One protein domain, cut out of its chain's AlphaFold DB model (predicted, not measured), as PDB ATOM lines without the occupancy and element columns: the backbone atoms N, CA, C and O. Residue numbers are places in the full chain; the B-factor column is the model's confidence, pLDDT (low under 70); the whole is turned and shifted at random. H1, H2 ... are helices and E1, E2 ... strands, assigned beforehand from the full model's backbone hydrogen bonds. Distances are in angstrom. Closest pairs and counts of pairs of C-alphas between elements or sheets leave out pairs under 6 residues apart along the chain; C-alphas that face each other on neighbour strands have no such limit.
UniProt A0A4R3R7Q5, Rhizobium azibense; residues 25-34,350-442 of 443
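Overview. This is residues 25 to 34 and 350 to 442 of the 443 residues of a protein of Rhizobium azibense (UniProt A0A4R3R7Q5). Seven strands ring a small, loosely closed barrel built from two sheets, E1 E7 E4 E5 and E2 E3 E6. H1 packs near one end, and residues 380 to 385 stick out beyond it. The printed 103 residues hold one named helix and seven named strands, in the order E1 E2 E3 H1 E4 E5 E6 E7. The class is mixed; the four-strand sheet is mixed and the other antiparallel. The whole is compact by its radius of gyration of the C-alphas, 13.9 A, yet elongated, spanning 46 by 27 by 18 A.

Along the chain. E1, residues 28 to 30, begins at C-alpha (-21.948, 26.980, -69.987). E2 is 352 to 356, E3 359 to 363. H1, 368 to 379, measures 16.9 A. E4, 391 to 398, measures 23.1 A and E5, 405 to 413, 24.6 A. E6 is 421 to 426; E7, 437 to 441, ends at C-alpha (-24.378, 23.496, -82.152).

Arrangement. The strongly twisted sheet runs E1 E7 E4 E5. E1 and E7 are parallel, with N 29 and O 437 2.8 A apart. E7 and E4 are antiparallel, with N 395 and O 440 at 2.8 A. E4 and E5 form a hairpin, with N 394 and O 410 at 3.0 A. H1 is on this sheet, 8.2 A over it, forming two layers, a helix on one face of a sheet. Each O i to N i+4 pair of H1 is within hydrogen-bond range. The closest C-alphas of E5 and E6, Val 412 and Ile 422, are 6.5 A apart. E3 and E6 are antiparallel, with N 360 and O 425 at 2.8 A. E2 and E3 form a hairpin, with N 354 and O 361 at 2.9 A. Residues 25 to 26 pair antiparallel with 353 to 354 of E2.

Size, cuts and confidence. The farthest C-alphas, Gln 384 and Ser 430, are 46.0 A apart. Residues 35 to 349 are not printed, and C-alphas 34 and 350 stand 16.8 A apart across the cut. The link from H1 to E4 is long. Confidence is under 70 at residues 377 to 389 and 429 to 431.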
ATOM      1  N   PRO A  25     -18.354  34.118 -62.904       92.50
ATOM      2  CA  PRO A  25     -18.343  33.057 -63.902       92.50
ATOM      3  C   PRO A  25     -19.722  32.405 -64.015       92.50
ATOM      4  O   PRO A  25     -20.400  32.170 -63.013       92.50
ATOM      5  N   ILE A  26     -20.117  32.094 -65.246       94.12
ATOM      6  CA  ILE A  26     -21.345  31.374 -65.569       94.12
ATOM      7  C   ILE A  26     -20.968  30.015 -66.151       94.12
ATOM      8  O   ILE A  26     -20.165  29.916 -67.077       94.12
ATOM      9  N   THR A  27     -21.586  28.952 -65.640       94.69
ATOM     10  CA  THR A  27     -21.450  27.629 -66.248       94.69
ATOM     11  C   THR A  27     -22.156  27.606 -67.601       94.69
ATOM     12  O   THR A  27     -23.350  27.897 -67.687       94.69
ATOM     13  N   VAL A  28     -21.419  27.218 -68.642       97.00
ATOM     14  CA  VAL A  28     -21.948  26.980 -69.987       97.00
ATOM     15  C   VAL A  28     -21.976  25.476 -70.243       97.00
ATOM     16  O   VAL A  28     -20.940  24.816 -70.145       97.00
ATOM     17  N   LEU A  29     -23.159  24.940 -70.537       96.25
ATOM     18  CA  LEU A  29     -23.444  23.513 -70.678       96.25
ATOM     19  C   LEU A  29     -23.535  23.090 -72.151       96.25
ATOM     20  O   LEU A  29     -24.007  23.874 -72.978       96.25
ATOM     21  N   PRO A  30     -23.158  21.847 -72.488       96.19
ATOM     22  CA  PRO A  30     -23.446  21.276 -73.796       96.19
ATOM     23  C   PRO A  30     -24.945  20.964 -73.931       96.19
ATOM     24  O   PRO A  30     -25.561  20.405 -73.022       96.19
ATOM     25  N   LEU A  31     -25.529  21.275 -75.087       96.00
ATOM     26  CA  LEU A  31     -26.881  20.868 -75.473       96.00
ATOM     27  C   LEU A  31     -26.849  20.063 -76.775       96.00
ATOM     28  O   LEU A  31     -25.956  20.212 -77.606       96.00
ATOM     29  N   THR A  32     -27.866  19.224 -76.942       94.25
ATOM     30  CA  THR A  32     -28.108  18.387 -78.127       94.25
ATOM     31  C   THR A  32     -29.509  18.583 -78.718       94.25
ATOM     32  O   THR A  32     -29.729  18.250 -79.879       94.25
ATOM     33  N   ALA A  33     -30.450  19.167 -77.966       93.06
ATOM     34  CA  ALA A  33     -31.776  19.550 -78.445       93.06
ATOM     35  C   ALA A  33     -32.325  20.782 -77.702       93.06
ATOM     36  O   ALA A  33     -31.996  21.030 -76.543       93.06
ATOM     37  N   GLU A  34     -33.223  21.534 -78.344       93.00
ATOM     38  CA  GLU A  34     -33.842  22.736 -77.756       93.00
ATOM     39  C   GLU A  34     -34.847  22.413 -76.638       93.00
ATOM     40  O   GLU A  34     -35.071  23.219 -75.740       93.00
ATOM     41  N   VAL A 350     -18.166  24.667 -71.452       95.69
ATOM     42  CA  VAL A 350     -17.854  24.604 -72.900       95.69
ATOM     43  C   VAL A 350     -17.346  25.938 -73.474       95.69
ATOM     44  O   VAL A 350     -16.780  25.968 -74.564       95.69
ATOM     45  N   ALA A 351     -17.535  27.045 -72.753       96.75
ATOM     46  CA  ALA A 351     -17.025  28.379 -73.074       96.75
ATOM     47  C   ALA A 351     -16.816  29.191 -71.782       96.75
ATOM     48  O   ALA A 351     -17.431  28.890 -70.759       96.75
ATOM     49  N   ASP A 352     -15.974  30.228 -71.819       96.56
ATOM     50  CA  ASP A 352     -15.817  31.167 -70.698       96.56
ATOM     51  C   ASP A 352     -16.898  32.247 -70.792       96.56
ATOM     52  O   ASP A 352     -16.858  33.102 -71.676       96.56
ATOM     53  N   ALA A 353     -17.886  32.190 -69.899       96.44
ATOM     54  CA  ALA A 353     -18.951  33.180 -69.808       96.44
ATOM     55  C   ALA A 353     -18.853  33.950 -68.489       96.44
ATOM     56  O   ALA A 353     -18.777  33.358 -67.411       96.44
ATOM     57  N   ARG A 354     -18.884  35.282 -68.575       95.12
ATOM     58  CA  ARG A 354     -18.801  36.193 -67.428       95.12
ATOM     59  C   ARG A 354     -19.983  37.147 -67.419       95.12
ATOM     60  O   ARG A 354     -20.284  37.741 -68.451       95.12
ATOM     61  N   LEU A 355     -20.609  37.303 -66.255       92.81
ATOM     62  CA  LEU A 355     -21.623  38.325 -66.000       92.81
ATOM     63  C   LEU A 355     -20.973  39.560 -65.370       92.81
ATOM     64  O   LEU A 355     -20.332  39.438 -64.324       92.81
ATOM     65  N   GLU A 356     -21.180  40.728 -65.973       92.12
ATOM     66  CA  GLU A 356     -20.810  42.038 -65.430       92.12
ATOM     67  C   GLU A 356     -22.015  42.980 -65.512       92.12
ATOM     68  O   GLU A 356     -22.471  43.328 -66.601       92.12
ATOM     69  N   GLY A 357     -22.575  43.359 -64.360       89.31
ATOM     70  CA  GLY A 357     -23.888  44.004 -64.335       89.31
ATOM     71  C   GLY A 357     -24.924  43.089 -64.990       89.31
ATOM     72  O   GLY A 357     -25.096  41.954 -64.552       89.31
ATOM     73  N   ASN A 358     -25.561  43.565 -66.060       90.88
ATOM     74  CA  ASN A 358     -26.517  42.816 -66.878       90.88
ATOM     75  C   ASN A 358     -25.961  42.304 -68.204       90.88
ATOM     76  O   ASN A 358     -26.715  41.742 -68.992       90.88
ATOM     77  N   VAL A 359     -24.660  42.445 -68.448       93.19
ATOM     78  CA  VAL A 359     -24.033  42.003 -69.692       93.19
ATOM     79  C   VAL A 359     -23.312  40.683 -69.465       93.19
ATOM     80  O   VAL A 359     -22.405  40.573 -68.639       93.19
ATOM     81  N   VAL A 360     -23.688  39.678 -70.248       95.19
ATOM     82  CA  VAL A 360     -22.931  38.440 -70.393       95.19
ATOM     83  C   VAL A 360     -21.937  38.618 -71.529       95.19
ATOM     84  O   VAL A 360     -22.323  38.956 -72.646       95.19
ATOM     85  N   THR A 361     -20.663  38.344 -71.261       96.88
ATOM     86  CA  THR A 361     -19.621  38.216 -72.285       96.88
ATOM     87  C   THR A 361     -19.174  36.769 -72.375       96.88
ATOM     88  O   THR A 361     -18.853  36.161 -71.355       96.88
ATOM     89  N   VAL A 362     -19.138  36.231 -73.592       97.69
ATOM     90  CA  VAL A 362     -18.758  34.846 -73.877       97.69
ATOM     91  C   VAL A 362     -17.493  34.831 -74.729       97.69
ATOM     92  O   VAL A 362     -17.421  35.481 -75.775       97.69
ATOM     93  N   LYS A 363     -16.497  34.067 -74.289       97.62
ATOM     94  CA  LYS A 363     -15.234  33.831 -74.988       97.62
ATOM     95  C   LYS A 363     -14.997  32.341 -75.171       97.62
ATOM     96  O   LYS A 363     -15.433  31.520 -74.365       97.62
ATOM     97  N   ALA A 364     -14.268  32.000 -76.222       97.00
ATOM     98  CA  ALA A 364     -13.773  30.648 -76.401       97.00
ATOM     99  C   ALA A 364     -12.777  30.299 -75.284       97.00
ATOM    100  O   ALA A 364     -11.939  31.118 -74.909       97.00
ATOM    101  N   ASN A 365     -12.841  29.076 -74.771       94.94
ATOM    102  CA  ASN A 365     -11.834  28.503 -73.883       94.94
ATOM    103  C   ASN A 365     -11.119  27.333 -74.584       94.94
ATOM    104  O   ASN A 365     -11.272  27.129 -75.790       94.94
ATOM    105  N   ARG A 366     -10.309  26.574 -73.839       92.94
ATOM    106  CA  ARG A 366      -9.533  25.454 -74.398       92.94
ATOM    107  C   ARG A 366     -10.382  24.274 -74.895       92.94
ATOM    108  O   ARG A 366      -9.895  23.527 -75.732       92.94
ATOM    109  N   HIS A 367     -11.636  24.159 -74.450       93.06
ATOM    110  CA  HIS A 367     -12.560  23.075 -74.818       93.06
ATOM    111  C   HIS A 367     -13.522  23.473 -75.944       93.06
ATOM    112  O   HIS A 367     -14.031  22.615 -76.659       93.06
ATOM    113  N   THR A 368     -13.778  24.776 -76.132       94.38
ATOM    114  CA  THR A 368     -14.830  25.274 -77.038       94.38
ATOM    115  C   THR A 368     -14.711  24.729 -78.456       94.38
ATOM    116  O   THR A 368     -15.699  24.272 -79.026       94.38
ATOM    117  N   LYS A 369     -13.511  24.764 -79.042       92.31
ATOM    118  CA  LYS A 369     -13.316  24.311 -80.422       92.31
ATOM    119  C   LYS A 369     -13.525  22.800 -80.559       92.31
ATOM    120  O   LYS A 369     -14.288  22.385 -81.426       92.31
ATOM    121  N   ALA A 370     -12.900  22.008 -79.686       90.44
ATOM    122  CA  ALA A 370     -13.037  20.552 -79.690       90.44
ATOM    123  C   ALA A 370     -14.506  20.131 -79.513       90.44
ATOM    124  O   ALA A 370     -15.006  19.285 -80.255       90.44
ATOM    125  N   TYR A 371     -15.235  20.799 -78.612       91.12
ATOM    126  CA  TYR A 371     -16.673  20.607 -78.442       91.12
ATOM    127  C   TYR A 371     -17.457  20.827 -79.750       91.12
ATOM    128  O   TYR A 371     -18.231  19.958 -80.157       91.12
ATOM    129  N   LEU A 372     -17.243  21.961 -80.428       91.06
ATOM    130  CA  LEU A 372     -17.950  22.304 -81.669       91.06
ATOM    131  C   LEU A 372     -17.610  21.342 -82.824       91.06
ATOM    132  O   LEU A 372     -18.498  20.949 -83.582       91.06
ATOM    133  N   GLU A 373     -16.350  20.916 -82.942       88.94
ATOM    134  CA  GLU A 373     -15.907  19.934 -83.943       88.94
ATOM    135  C   GLU A 373     -16.540  18.551 -83.719       88.94
ATOM    136  O   GLU A 373     -17.014  17.911 -84.667       88.94
ATOM    137  N   ASN A 374     -16.600  18.107 -82.462       83.75
ATOM    138  CA  ASN A 374     -17.190  16.824 -82.085       83.75
ATOM    139  C   ASN A 374     -18.703  16.807 -82.330       83.75
ATOM    140  O   ASN A 374     -19.225  15.846 -82.899       83.75
ATOM    141  N   ALA A 375     -19.404  17.883 -81.963       80.81
ATOM    142  CA  ALA A 375     -20.842  17.999 -82.189       80.81
ATOM    143  C   ALA A 375     -21.199  17.997 -83.683       80.81
ATOM    144  O   ALA A 375     -22.153  17.333 -84.090       80.81
ATOM    145  N   ARG A 376     -20.393  18.667 -84.517       75.88
ATOM    146  CA  ARG A 376     -20.541  18.623 -85.977       75.88
ATOM    147  C   ARG A 376     -20.317  17.213 -86.524       75.88
ATOM    148  O   ARG A 376     -21.094  16.757 -87.353       75.88
ATOM    149  N   SER A 377     -19.272  16.524 -86.070       68.94
ATOM    150  CA  SER A 377     -18.958  15.166 -86.541       68.94
ATOM    151  C   SER A 377     -20.088  14.183 -86.223       68.94
ATOM    152  O   SER A 377     -20.467  13.398 -87.084       68.94
ATOM    153  N   ALA A 378     -20.697  14.296 -85.039       66.06
ATOM    154  CA  ALA A 378     -21.873  13.509 -84.666       66.06
ATOM    155  C   ALA A 378     -23.108  13.809 -85.541       66.06
ATOM    156  O   ALA A 378     -23.917  12.918 -85.787       66.06
ATOM    157  N   ALA A 379     -23.254  15.043 -86.039       58.62
ATOM    158  CA  ALA A 379     -24.301  15.405 -86.997       58.62
ATOM    159  C   ALA A 379     -23.993  14.940 -88.438       58.62
ATOM    160  O   ALA A 379     -24.911  14.766 -89.237       58.62
ATOM    161  N   GLN A 380     -22.712  14.731 -88.771       56.22
ATOM    162  CA  GLN A 380     -22.208  14.463 -90.126       56.22
ATOM    163  C   GLN A 380     -21.809  13.003 -90.389       56.22
ATOM    164  O   GLN A 380     -21.154  12.726 -91.392       56.22
ATOM    165  N   ASP A 381     -22.288  12.035 -89.600       48.03
ATOM    166  CA  ASP A 381     -22.166  10.594 -89.910       48.03
ATOM    167  C   ASP A 381     -22.892  10.164 -91.219       48.03
ATOM    168  O   ASP A 381     -22.987   8.983 -91.554       48.03
ATOM    169  N   MET A 382     -23.331  11.126 -92.040       43.97
ATOM    170  CA  MET A 382     -23.541  10.975 -93.477       43.97
ATOM    171  C   MET A 382     -22.650  11.974 -94.246       43.97
ATOM    172  O   MET A 382     -22.956  13.159 -94.310       43.97
ATOM    173  N   VAL A 383     -21.623  11.442 -94.924       41.03
ATOM    174  CA  VAL A 383     -20.721  12.073 -95.923       41.03
ATOM    175  C   VAL A 383     -19.367  12.587 -95.395       41.03
ATOM    176  O   VAL A 383     -19.250  13.556 -94.656       41.03
ATOM    177  N   GLN A 384     -18.304  11.939 -95.892       46.06
ATOM    178  CA  GLN A 384     -16.902  12.352 -95.787       46.06
ATOM    179  C   GLN A 384     -16.684  13.809 -96.216       46.06
ATOM    180  O   GLN A 384     -16.946  14.148 -97.366       46.06
ATOM    181  N   GLN A 385     -16.026  14.596 -95.359       46.03
ATOM    182  CA  GLN A 385     -14.750  15.244 -95.693       46.03
ATOM    183  C   GLN A 385     -14.087  15.847 -94.446       46.03
ATOM    184  O   GLN A 385     -14.622  16.741 -93.793       46.03
ATOM    185  N   ALA A 386     -12.877  15.365 -94.154       46.69
ATOM    186  CA  ALA A 386     -11.959  15.933 -93.177       46.69
ATOM    187  C   ALA A 386     -11.345  17.227 -93.739       46.69
ATOM    188  O   ALA A 386     -10.282  17.217 -94.356       46.69
ATOM    189  N   GLY A 387     -12.052  18.338 -93.559       57.75
ATOM    190  CA  GLY A 387     -11.538  19.692 -93.744       57.75
ATOM    191  C   GLY A 387     -11.896  20.532 -92.523       57.75
ATOM    192  O   GLY A 387     -12.974  20.353 -91.953       57.75
ATOM    193  N   GLN A 388     -11.000  21.434 -92.106       62.69
ATOM    194  CA  GLN A 388     -11.311  22.399 -91.045       62.69
ATOM    195  C   GLN A 388     -12.596  23.153 -91.411       62.69
ATOM    196  O   GLN A 388     -12.770  23.571 -92.557       62.69
ATOM    197  N   ALA A 389     -13.519  23.285 -90.453       67.62
ATOM    198  CA  ALA A 389     -14.720  24.086 -90.656       67.62
ATOM    199  C   ALA A 389     -14.315  25.516 -91.038       67.62
ATOM    200  O   ALA A 389     -13.377  26.054 -90.463       67.62
ATOM    201  N   ALA A 390     -15.013  26.147 -91.982       82.00
ATOM    202  CA  ALA A 390     -14.819  27.578 -92.225       82.00
ATOM    203  C   ALA A 390     -15.417  28.417 -91.079       82.00
ATOM    204  O   ALA A 390     -14.902  29.476 -90.733       82.00
ATOM    205  N   SER A 391     -16.493  27.921 -90.468       90.62
ATOM    206  CA  SER A 391     -17.173  28.533 -89.330       90.62
ATOM    207  C   SER A 391     -17.953  27.490 -88.534       90.62
ATOM    208  O   SER A 391     -18.288  26.432 -89.067       90.62
ATOM    209  N   PHE A 392     -18.294  27.825 -87.293       92.75
ATOM    210  CA  PHE A 392     -19.262  27.102 -86.473       92.75
ATOM    211  C   PHE A 392     -20.461  28.006 -86.190       92.75
ATOM    212  O   PHE A 392     -20.279  29.162 -85.804       92.75
ATOM    213  N   ASP A 393     -21.665  27.470 -86.361       94.19
ATOM    214  CA  ASP A 393     -22.921  28.128 -86.010       94.19
ATOM    215  C   ASP A 393     -23.510  27.420 -84.775       94.19
ATOM    216  O   ASP A 393     -23.509  26.190 -84.702       94.19
ATOM    217  N   PHE A 394     -23.994  28.160 -83.778       95.69
ATOM    218  CA  PHE A 394     -24.637  27.582 -82.589       95.69
ATOM    219  C   PHE A 394     -25.615  28.553 -81.931       95.69
ATOM    220  O   PHE A 394     -25.424  29.767 -81.964       95.69
ATOM    221  N   GLY A 395     -26.647  28.010 -81.289       96.31
ATOM    222  CA  GLY A 395     -27.554  28.773 -80.439       96.31
ATOM    223  C   GLY A 395     -27.077  28.806 -78.988       96.31
ATOM    224  O   GLY A 395     -26.554  27.817 -78.475       96.31
ATOM    225  N   MET A 396     -27.297  29.931 -78.317       96.69
ATOM    226  CA  MET A 396     -27.116  30.105 -76.879       96.69
ATOM    227  C   MET A 396     -28.476  30.132 -76.182       96.69
ATOM    228  O   MET A 396     -29.421  30.765 -76.661       96.69
ATOM    229  N   TYR A 397     -28.559  29.465 -75.035       96.31
ATOM    230  CA  TYR A 397     -29.790  29.261 -74.277       96.31
ATOM    231  C   TYR A 397     -29.574  29.581 -72.802       96.31
ATOM    232  O   TYR A 397     -28.516  29.302 -72.252       96.31
ATOM    233  N   ASP A 398     -30.602  30.102 -72.146       94.62
ATOM    234  CA  ASP A 398     -30.726  30.087 -70.692       94.62
ATOM    235  C   ASP A 398     -31.249  28.709 -70.274       94.62
ATOM    236  O   ASP A 398     -32.290  28.254 -70.755       94.62
ATOM    237  N   VAL A 399     -30.510  28.029 -69.399       94.75
ATOM    238  CA  VAL A 399     -30.830  26.675 -68.919       94.75
ATOM    239  C   VAL A 399     -31.027  26.631 -67.405       94.75
ATOM    240  O   VAL A 399     -31.155  25.547 -66.833       94.75
ATOM    241  N   GLN A 400     -31.133  27.790 -66.748       91.00
ATOM    242  CA  GLN A 400     -31.290  27.898 -65.295       91.00
ATOM    243  C   GLN A 400     -32.496  27.100 -64.785       91.00
ATOM    244  O   GLN A 400     -32.453  26.491 -63.717       91.00
ATOM    245  N   ARG A 401     -33.585  27.091 -65.561       89.12
ATOM    246  CA  ARG A 401     -34.833  26.398 -65.207       89.12
ATOM    247  C   ARG A 401     -34.834  24.916 -65.584       89.12
ATOM    248  O   ARG A 401     -35.802  24.225 -65.272       89.12
ATOM    249  N   GLY A 402     -33.756  24.418 -66.189       90.88
ATOM    250  CA  GLY A 402     -33.598  23.025 -66.607       90.88
ATOM    251  C   GLY A 402     -34.274  22.671 -67.932       90.88
ATOM    252  O   GLY A 402     -34.224  21.521 -68.348       90.88
ATOM    253  N   THR A 403     -34.876  23.648 -68.609       93.19
ATOM    254  CA  THR A 403     -35.343  23.549 -69.997       93.19
ATOM    255  C   THR A 403     -34.741  24.715 -70.777       93.19
ATOM    256  O   THR A 403     -34.916  25.851 -70.318       93.19
ATOM    257  N   PRO A 404     -34.053  24.480 -71.907       95.75
ATOM    258  CA  PRO A 404     -33.427  25.546 -72.675       95.75
ATOM    259  C   PRO A 404     -34.436  26.601 -73.139       95.75
ATOM    260  O   PRO A 404     -35.468  26.290 -73.732       95.75
ATOM    261  N   ARG A 405     -34.121  27.871 -72.885       94.88
ATOM    262  CA  ARG A 405     -34.821  29.030 -73.442       94.88
ATOM    263  C   ARG A 405     -33.863  29.776 -74.354       94.88
ATOM    264  O   ARG A 405     -32.837  30.261 -73.889       94.88
ATOM    265  N   PHE A 406     -34.204  29.859 -75.635       95.12
ATOM    266  CA  PHE A 406     -33.368  30.514 -76.637       95.12
ATOM    267  C   PHE A 406     -33.049  31.963 -76.253       95.12
ATOM    268  O   PHE A 406     -33.934  32.704 -75.818       95.12
ATOM    269  N   LEU A 407     -31.787  32.352 -76.436       93.88
ATOM    270  CA  LEU A 407     -31.313  33.720 -76.254       93.88
ATOM    271  C   LEU A 407     -30.915  34.330 -77.600       93.88
ATOM    272  O   LEU A 407     -31.477  35.349 -78.001       93.88
ATOM    273  N   ARG A 408     -29.939  33.726 -78.290       94.75
ATOM    274  CA  ARG A 408     -29.373  34.245 -79.545       94.75
ATOM    275  C   ARG A 408     -28.509  33.190 -80.244       94.75
ATOM    276  O   ARG A 408     -27.944  32.330 -79.577       94.75
ATOM    277  N   ASP A 409     -28.361  33.299 -81.562       96.12
ATOM    278  CA  ASP A 409     -27.393  32.521 -82.342       96.12
ATOM    279  C   ASP A 409     -26.054  33.257 -82.513       96.12
ATOM    280  O   ASP A 409     -26.002  34.486 -82.622       96.12
ATOM    281  N   PHE A 410     -24.976  32.482 -82.588       95.88
ATOM    282  CA  PHE A 410     -23.620  32.935 -82.869       95.88
ATOM    283  C   PHE A 410     -23.056  32.209 -84.087       95.88
ATOM    284  O   PHE A 410     -23.319  31.026 -84.301       95.88
ATOM    285  N   ARG A 411     -22.222  32.930 -84.840       95.06
ATOM    286  CA  ARG A 411     -21.366  32.393 -85.896       95.06
ATOM    287  C   ARG A 411     -19.931  32.774 -85.586       95.06
ATOM    288  O   ARG A 411     -19.624  33.960 -85.479       95.06
ATOM    289  N   VAL A 412     -19.063  31.782 -85.456       93.94
ATOM    290  CA  VAL A 412     -17.643  31.977 -85.134       93.94
ATOM    291  C   VAL A 412     -16.763  31.333 -86.192       93.94
ATOM    292  O   VAL A 412     -17.185  30.406 -86.880       93.94
ATOM    293  N   SER A 413     -15.540  31.832 -86.343       91.44
ATOM    294  CA  SER A 413     -14.579  31.271 -87.294       91.44
ATOM    295  C   SER A 413     -14.157  29.853 -86.898       91.44
ATOM    296  O   SER A 413     -14.111  29.519 -85.715       91.44
ATOM    297  N   GLY A 414     -13.825  28.999 -87.868       87.88
ATOM    298  CA  GLY A 414     -13.337  27.647 -87.572       87.88
ATOM    299  C   GLY A 414     -11.897  27.581 -87.049       87.88
ATOM    300  O   GLY A 414     -11.460  26.557 -86.514       87.88
ATOM    301  N   ASP A 415     -11.151  28.681 -87.143       89.88
ATOM    302  CA  ASP A 415      -9.817  28.842 -86.558       89.88
ATOM    303  C   ASP A 415      -9.834  29.434 -85.135       89.88
ATOM    304  O   ASP A 415      -8.772  29.802 -84.633       89.88
ATOM    305  N   LEU A 416     -11.008  29.464 -84.487       92.31
ATOM    306  CA  LEU A 416     -11.237  29.961 -83.125       92.31
ATOM    307  C   LEU A 416     -10.170  29.482 -82.129       92.31
ATOM    308  O   LEU A 416      -9.885  28.282 -82.027       92.31
ATOM    309  N   LYS A 417      -9.624  30.425 -81.359       94.44
ATOM    310  CA  LYS A 417      -8.596  30.201 -80.338       94.44
ATOM    311  C   LYS A 417      -9.125  30.530 -78.943       94.44
ATOM    312  O   LYS A 417     -10.003  31.381 -78.800       94.44
ATOM    313  N   PRO A 418      -8.568  29.913 -77.887       95.06
ATOM    314  CA  PRO A 418      -8.882  30.306 -76.518       95.06
ATOM    315  C   PRO A 418      -8.656  31.811 -76.301       95.06
ATOM    316  O   PRO A 418      -7.604  32.344 -76.653       95.06
ATOM    317  N   GLY A 419      -9.640  32.482 -75.708       95.81
ATOM    318  CA  GLY A 419      -9.660  33.925 -75.471       95.81
ATOM    319  C   GLY A 419     -10.400  34.741 -76.534       95.81
ATOM    320  O   GLY A 419     -10.777  35.879 -76.238       95.81
ATOM    321  N   ASP A 420     -10.657  34.177 -77.719       97.31
ATOM    322  CA  ASP A 420     -11.402  34.860 -78.776       97.31
ATOM    323  C   ASP A 420     -12.829  35.179 -78.320       97.31
ATOM    324  O   ASP A 420     -13.507  34.367 -77.681       97.31
ATOM    325  N   LEU A 421     -13.294  36.385 -78.651       96.81
ATOM    326  CA  LEU A 421     -14.647  36.823 -78.334       96.81
ATOM    327  C   LEU A 421     -15.654  36.080 -79.218       96.81
ATOM    328  O   LEU A 421     -15.608  36.183 -80.441       96.81
ATOM    329  N   ILE A 422     -16.599  35.391 -78.581       96.44
ATOM    330  CA  ILE A 422     -17.770  34.814 -79.250       96.44
ATOM    331  C   ILE A 422     -18.848  35.894 -79.386       96.44
ATOM    332  O   ILE A 422     -19.434  36.073 -80.450       96.44
ATOM    333  N   GLY A 423     -19.077  36.645 -78.307       95.12
ATOM    334  CA  GLY A 423     -19.928  37.829 -78.308       95.12
ATOM    335  C   GLY A 423     -20.433  38.198 -76.918       95.12
ATOM    336  O   GLY A 423     -20.068  37.573 -75.922       95.12
ATOM    337  N   SER A 424     -21.290  39.216 -76.871       94.88
ATOM    338  CA  SER A 424     -21.902  39.706 -75.637       94.88
ATOM    339  C   SER A 424     -23.388  40.010 -75.826       94.88
ATOM    340  O   SER A 424     -23.836  40.327 -76.933       94.88
ATOM    341  N   PHE A 425     -24.166  39.896 -74.753       93.56
ATOM    342  CA  PHE A 425     -25.601  40.184 -74.751       93.56
ATOM    343  C   PHE A 425     -26.087  40.566 -73.354       93.56
ATOM    344  O   PHE A 425     -25.479  40.191 -72.355       93.56
ATOM    345  N   GLU A 426     -27.190  41.304 -73.290       91.50
ATOM    346  CA  GLU A 426     -27.830  41.659 -72.026       91.50
ATOM    347  C   GLU A 426     -28.770  40.546 -71.545       91.50
ATOM    348  O   GLU A 426     -29.438  39.884 -72.346       91.50
ATOM    349  N   VAL A 427     -28.834  40.356 -70.229       87.38
ATOM    350  CA  VAL A 427     -29.793  39.488 -69.541       87.38
ATOM    351  C   VAL A 427     -30.651  40.324 -68.598       87.38
ATOM    352  O   VAL A 427     -30.175  41.275 -67.994       87.38
ATOM    353  N   ASP A 428     -31.928  39.978 -68.477       81.12
ATOM    354  CA  ASP A 428     -32.856  40.675 -67.579       81.12
ATOM    355  C   ASP A 428     -32.463  40.482 -66.099       81.12
ATOM    356  O   ASP A 428     -32.116  39.366 -65.695       81.12
ATOM    357  N   ASP A 429     -32.574  41.542 -65.288       69.06
ATOM    358  CA  ASP A 429     -32.187  41.592 -63.866       69.06
ATOM    359  C   ASP A 429     -32.857  40.478 -63.041       69.06
ATOM    360  O   ASP A 429     -32.284  39.948 -62.085       69.06
ATOM    361  N   SER A 430     -34.056  40.049 -63.447       62.44
ATOM    362  CA  SER A 430     -34.793  38.950 -62.814       62.44
ATOM    363  C   SER A 430     -34.129  37.565 -62.948       62.44
ATOM    364  O   SER A 430     -34.468  36.654 -62.189       62.44
ATOM    365  N   ASN A 431     -33.176  37.390 -63.876       62.25
ATOM    366  CA  ASN A 431     -32.556  36.100 -64.220       62.25
ATOM    367  C   ASN A 431     -31.065  36.005 -63.838       62.25
ATOM    368  O   ASN A 431     -30.381  35.074 -64.252       62.25
ATOM    369  N   MET A 432     -30.531  36.951 -63.061       71.81
ATOM    370  CA  MET A 432     -29.088  37.005 -62.775       71.81
ATOM    371  C   MET A 432     -28.610  35.977 -61.744       71.81
ATOM    372  O   MET A 432     -27.520  35.418 -61.858       71.81
ATOM    373  N   SER A 433     -29.408  35.727 -60.703       72.44
ATOM    374  CA  SER A 433     -29.006  34.841 -59.609       72.44
ATOM    375  C   SER A 433     -29.062  33.381 -60.046       72.44
ATOM    376  O   SER A 433     -30.148  32.824 -60.197       72.44
ATOM    377  N   GLY A 434     -27.902  32.734 -60.168       79.19
ATOM    378  CA  GLY A 434     -27.813  31.323 -60.551       79.19
ATOM    379  C   GLY A 434     -28.018  31.076 -62.045       79.19
ATOM    380  O   GLY A 434     -28.382  29.960 -62.414       79.19
ATOM    381  N   LEU A 435     -27.796  32.098 -62.879       89.69
ATOM    382  CA  LEU A 435     -27.789  31.971 -64.333       89.69
ATOM    383  C   LEU A 435     -26.842  30.843 -64.762       89.69
ATOM    384  O   LEU A 435     -25.697  30.757 -64.316       89.69
ATOM    385  N   SER A 436     -27.327  29.998 -65.662       93.94
ATOM    386  CA  SER A 436     -26.531  29.017 -66.386       93.94
ATOM    387  C   SER A 436     -26.911  29.073 -67.856       93.94
ATOM    388  O   SER A 436     -28.068  29.320 -68.208       93.94
ATOM    389  N   LEU A 437     -25.921  28.861 -68.714       96.62
ATOM    390  CA  LEU A 437     -26.087  28.929 -70.159       96.62
ATOM    391  C   LEU A 437     -25.943  27.545 -70.780       96.62
ATOM    392  O   LEU A 437     -25.314  26.661 -70.204       96.62
ATOM    393  N   GLY A 438     -26.510  27.364 -71.964       96.88
ATOM    394  CA  GLY A 438     -26.327  26.181 -72.793       96.88
ATOM    395  C   GLY A 438     -25.951  26.565 -74.217       96.88
ATOM    396  O   GLY A 438     -26.511  27.515 -74.761       96.88
ATOM    397  N   ILE A 439     -25.024  25.824 -74.820       96.88
ATOM    398  CA  ILE A 439     -24.670  25.938 -76.237       96.88
ATOM    399  C   ILE A 439     -25.265  24.750 -76.984       96.88
ATOM    400  O   ILE A 439     -25.017  23.607 -76.612       96.88
ATOM    401  N   LEU A 440     -26.010  25.025 -78.053       96.00
ATOM    402  CA  LEU A 440     -26.518  24.023 -78.988       96.00
ATOM    403  C   LEU A 440     -25.907  24.260 -80.377       96.00
ATOM    404  O   LEU A 440     -26.328  25.196 -81.066       96.00
ATOM    405  N   PRO A 441     -24.933  23.442 -80.804       93.44
ATOM    406  CA  PRO A 441     -24.378  23.496 -82.152       93.44
ATOM    407  C   PRO A 441     -25.466  23.341 -83.220       93.44
ATOM    408  O   PRO A 441     -26.381  22.529 -83.074       93.44
ATOM    409  N   ARG A 442     -25.385  24.135 -84.291       89.00
ATOM    410  CA  ARG A 442     -26.204  23.957 -85.496       89.00
ATOM    411  C   ARG A 442     -25.447  23.014 -86.443       89.00
ATOM    412  O   ARG A 442     -24.232  23.145 -86.590       89.00
TER     413      ARG A 442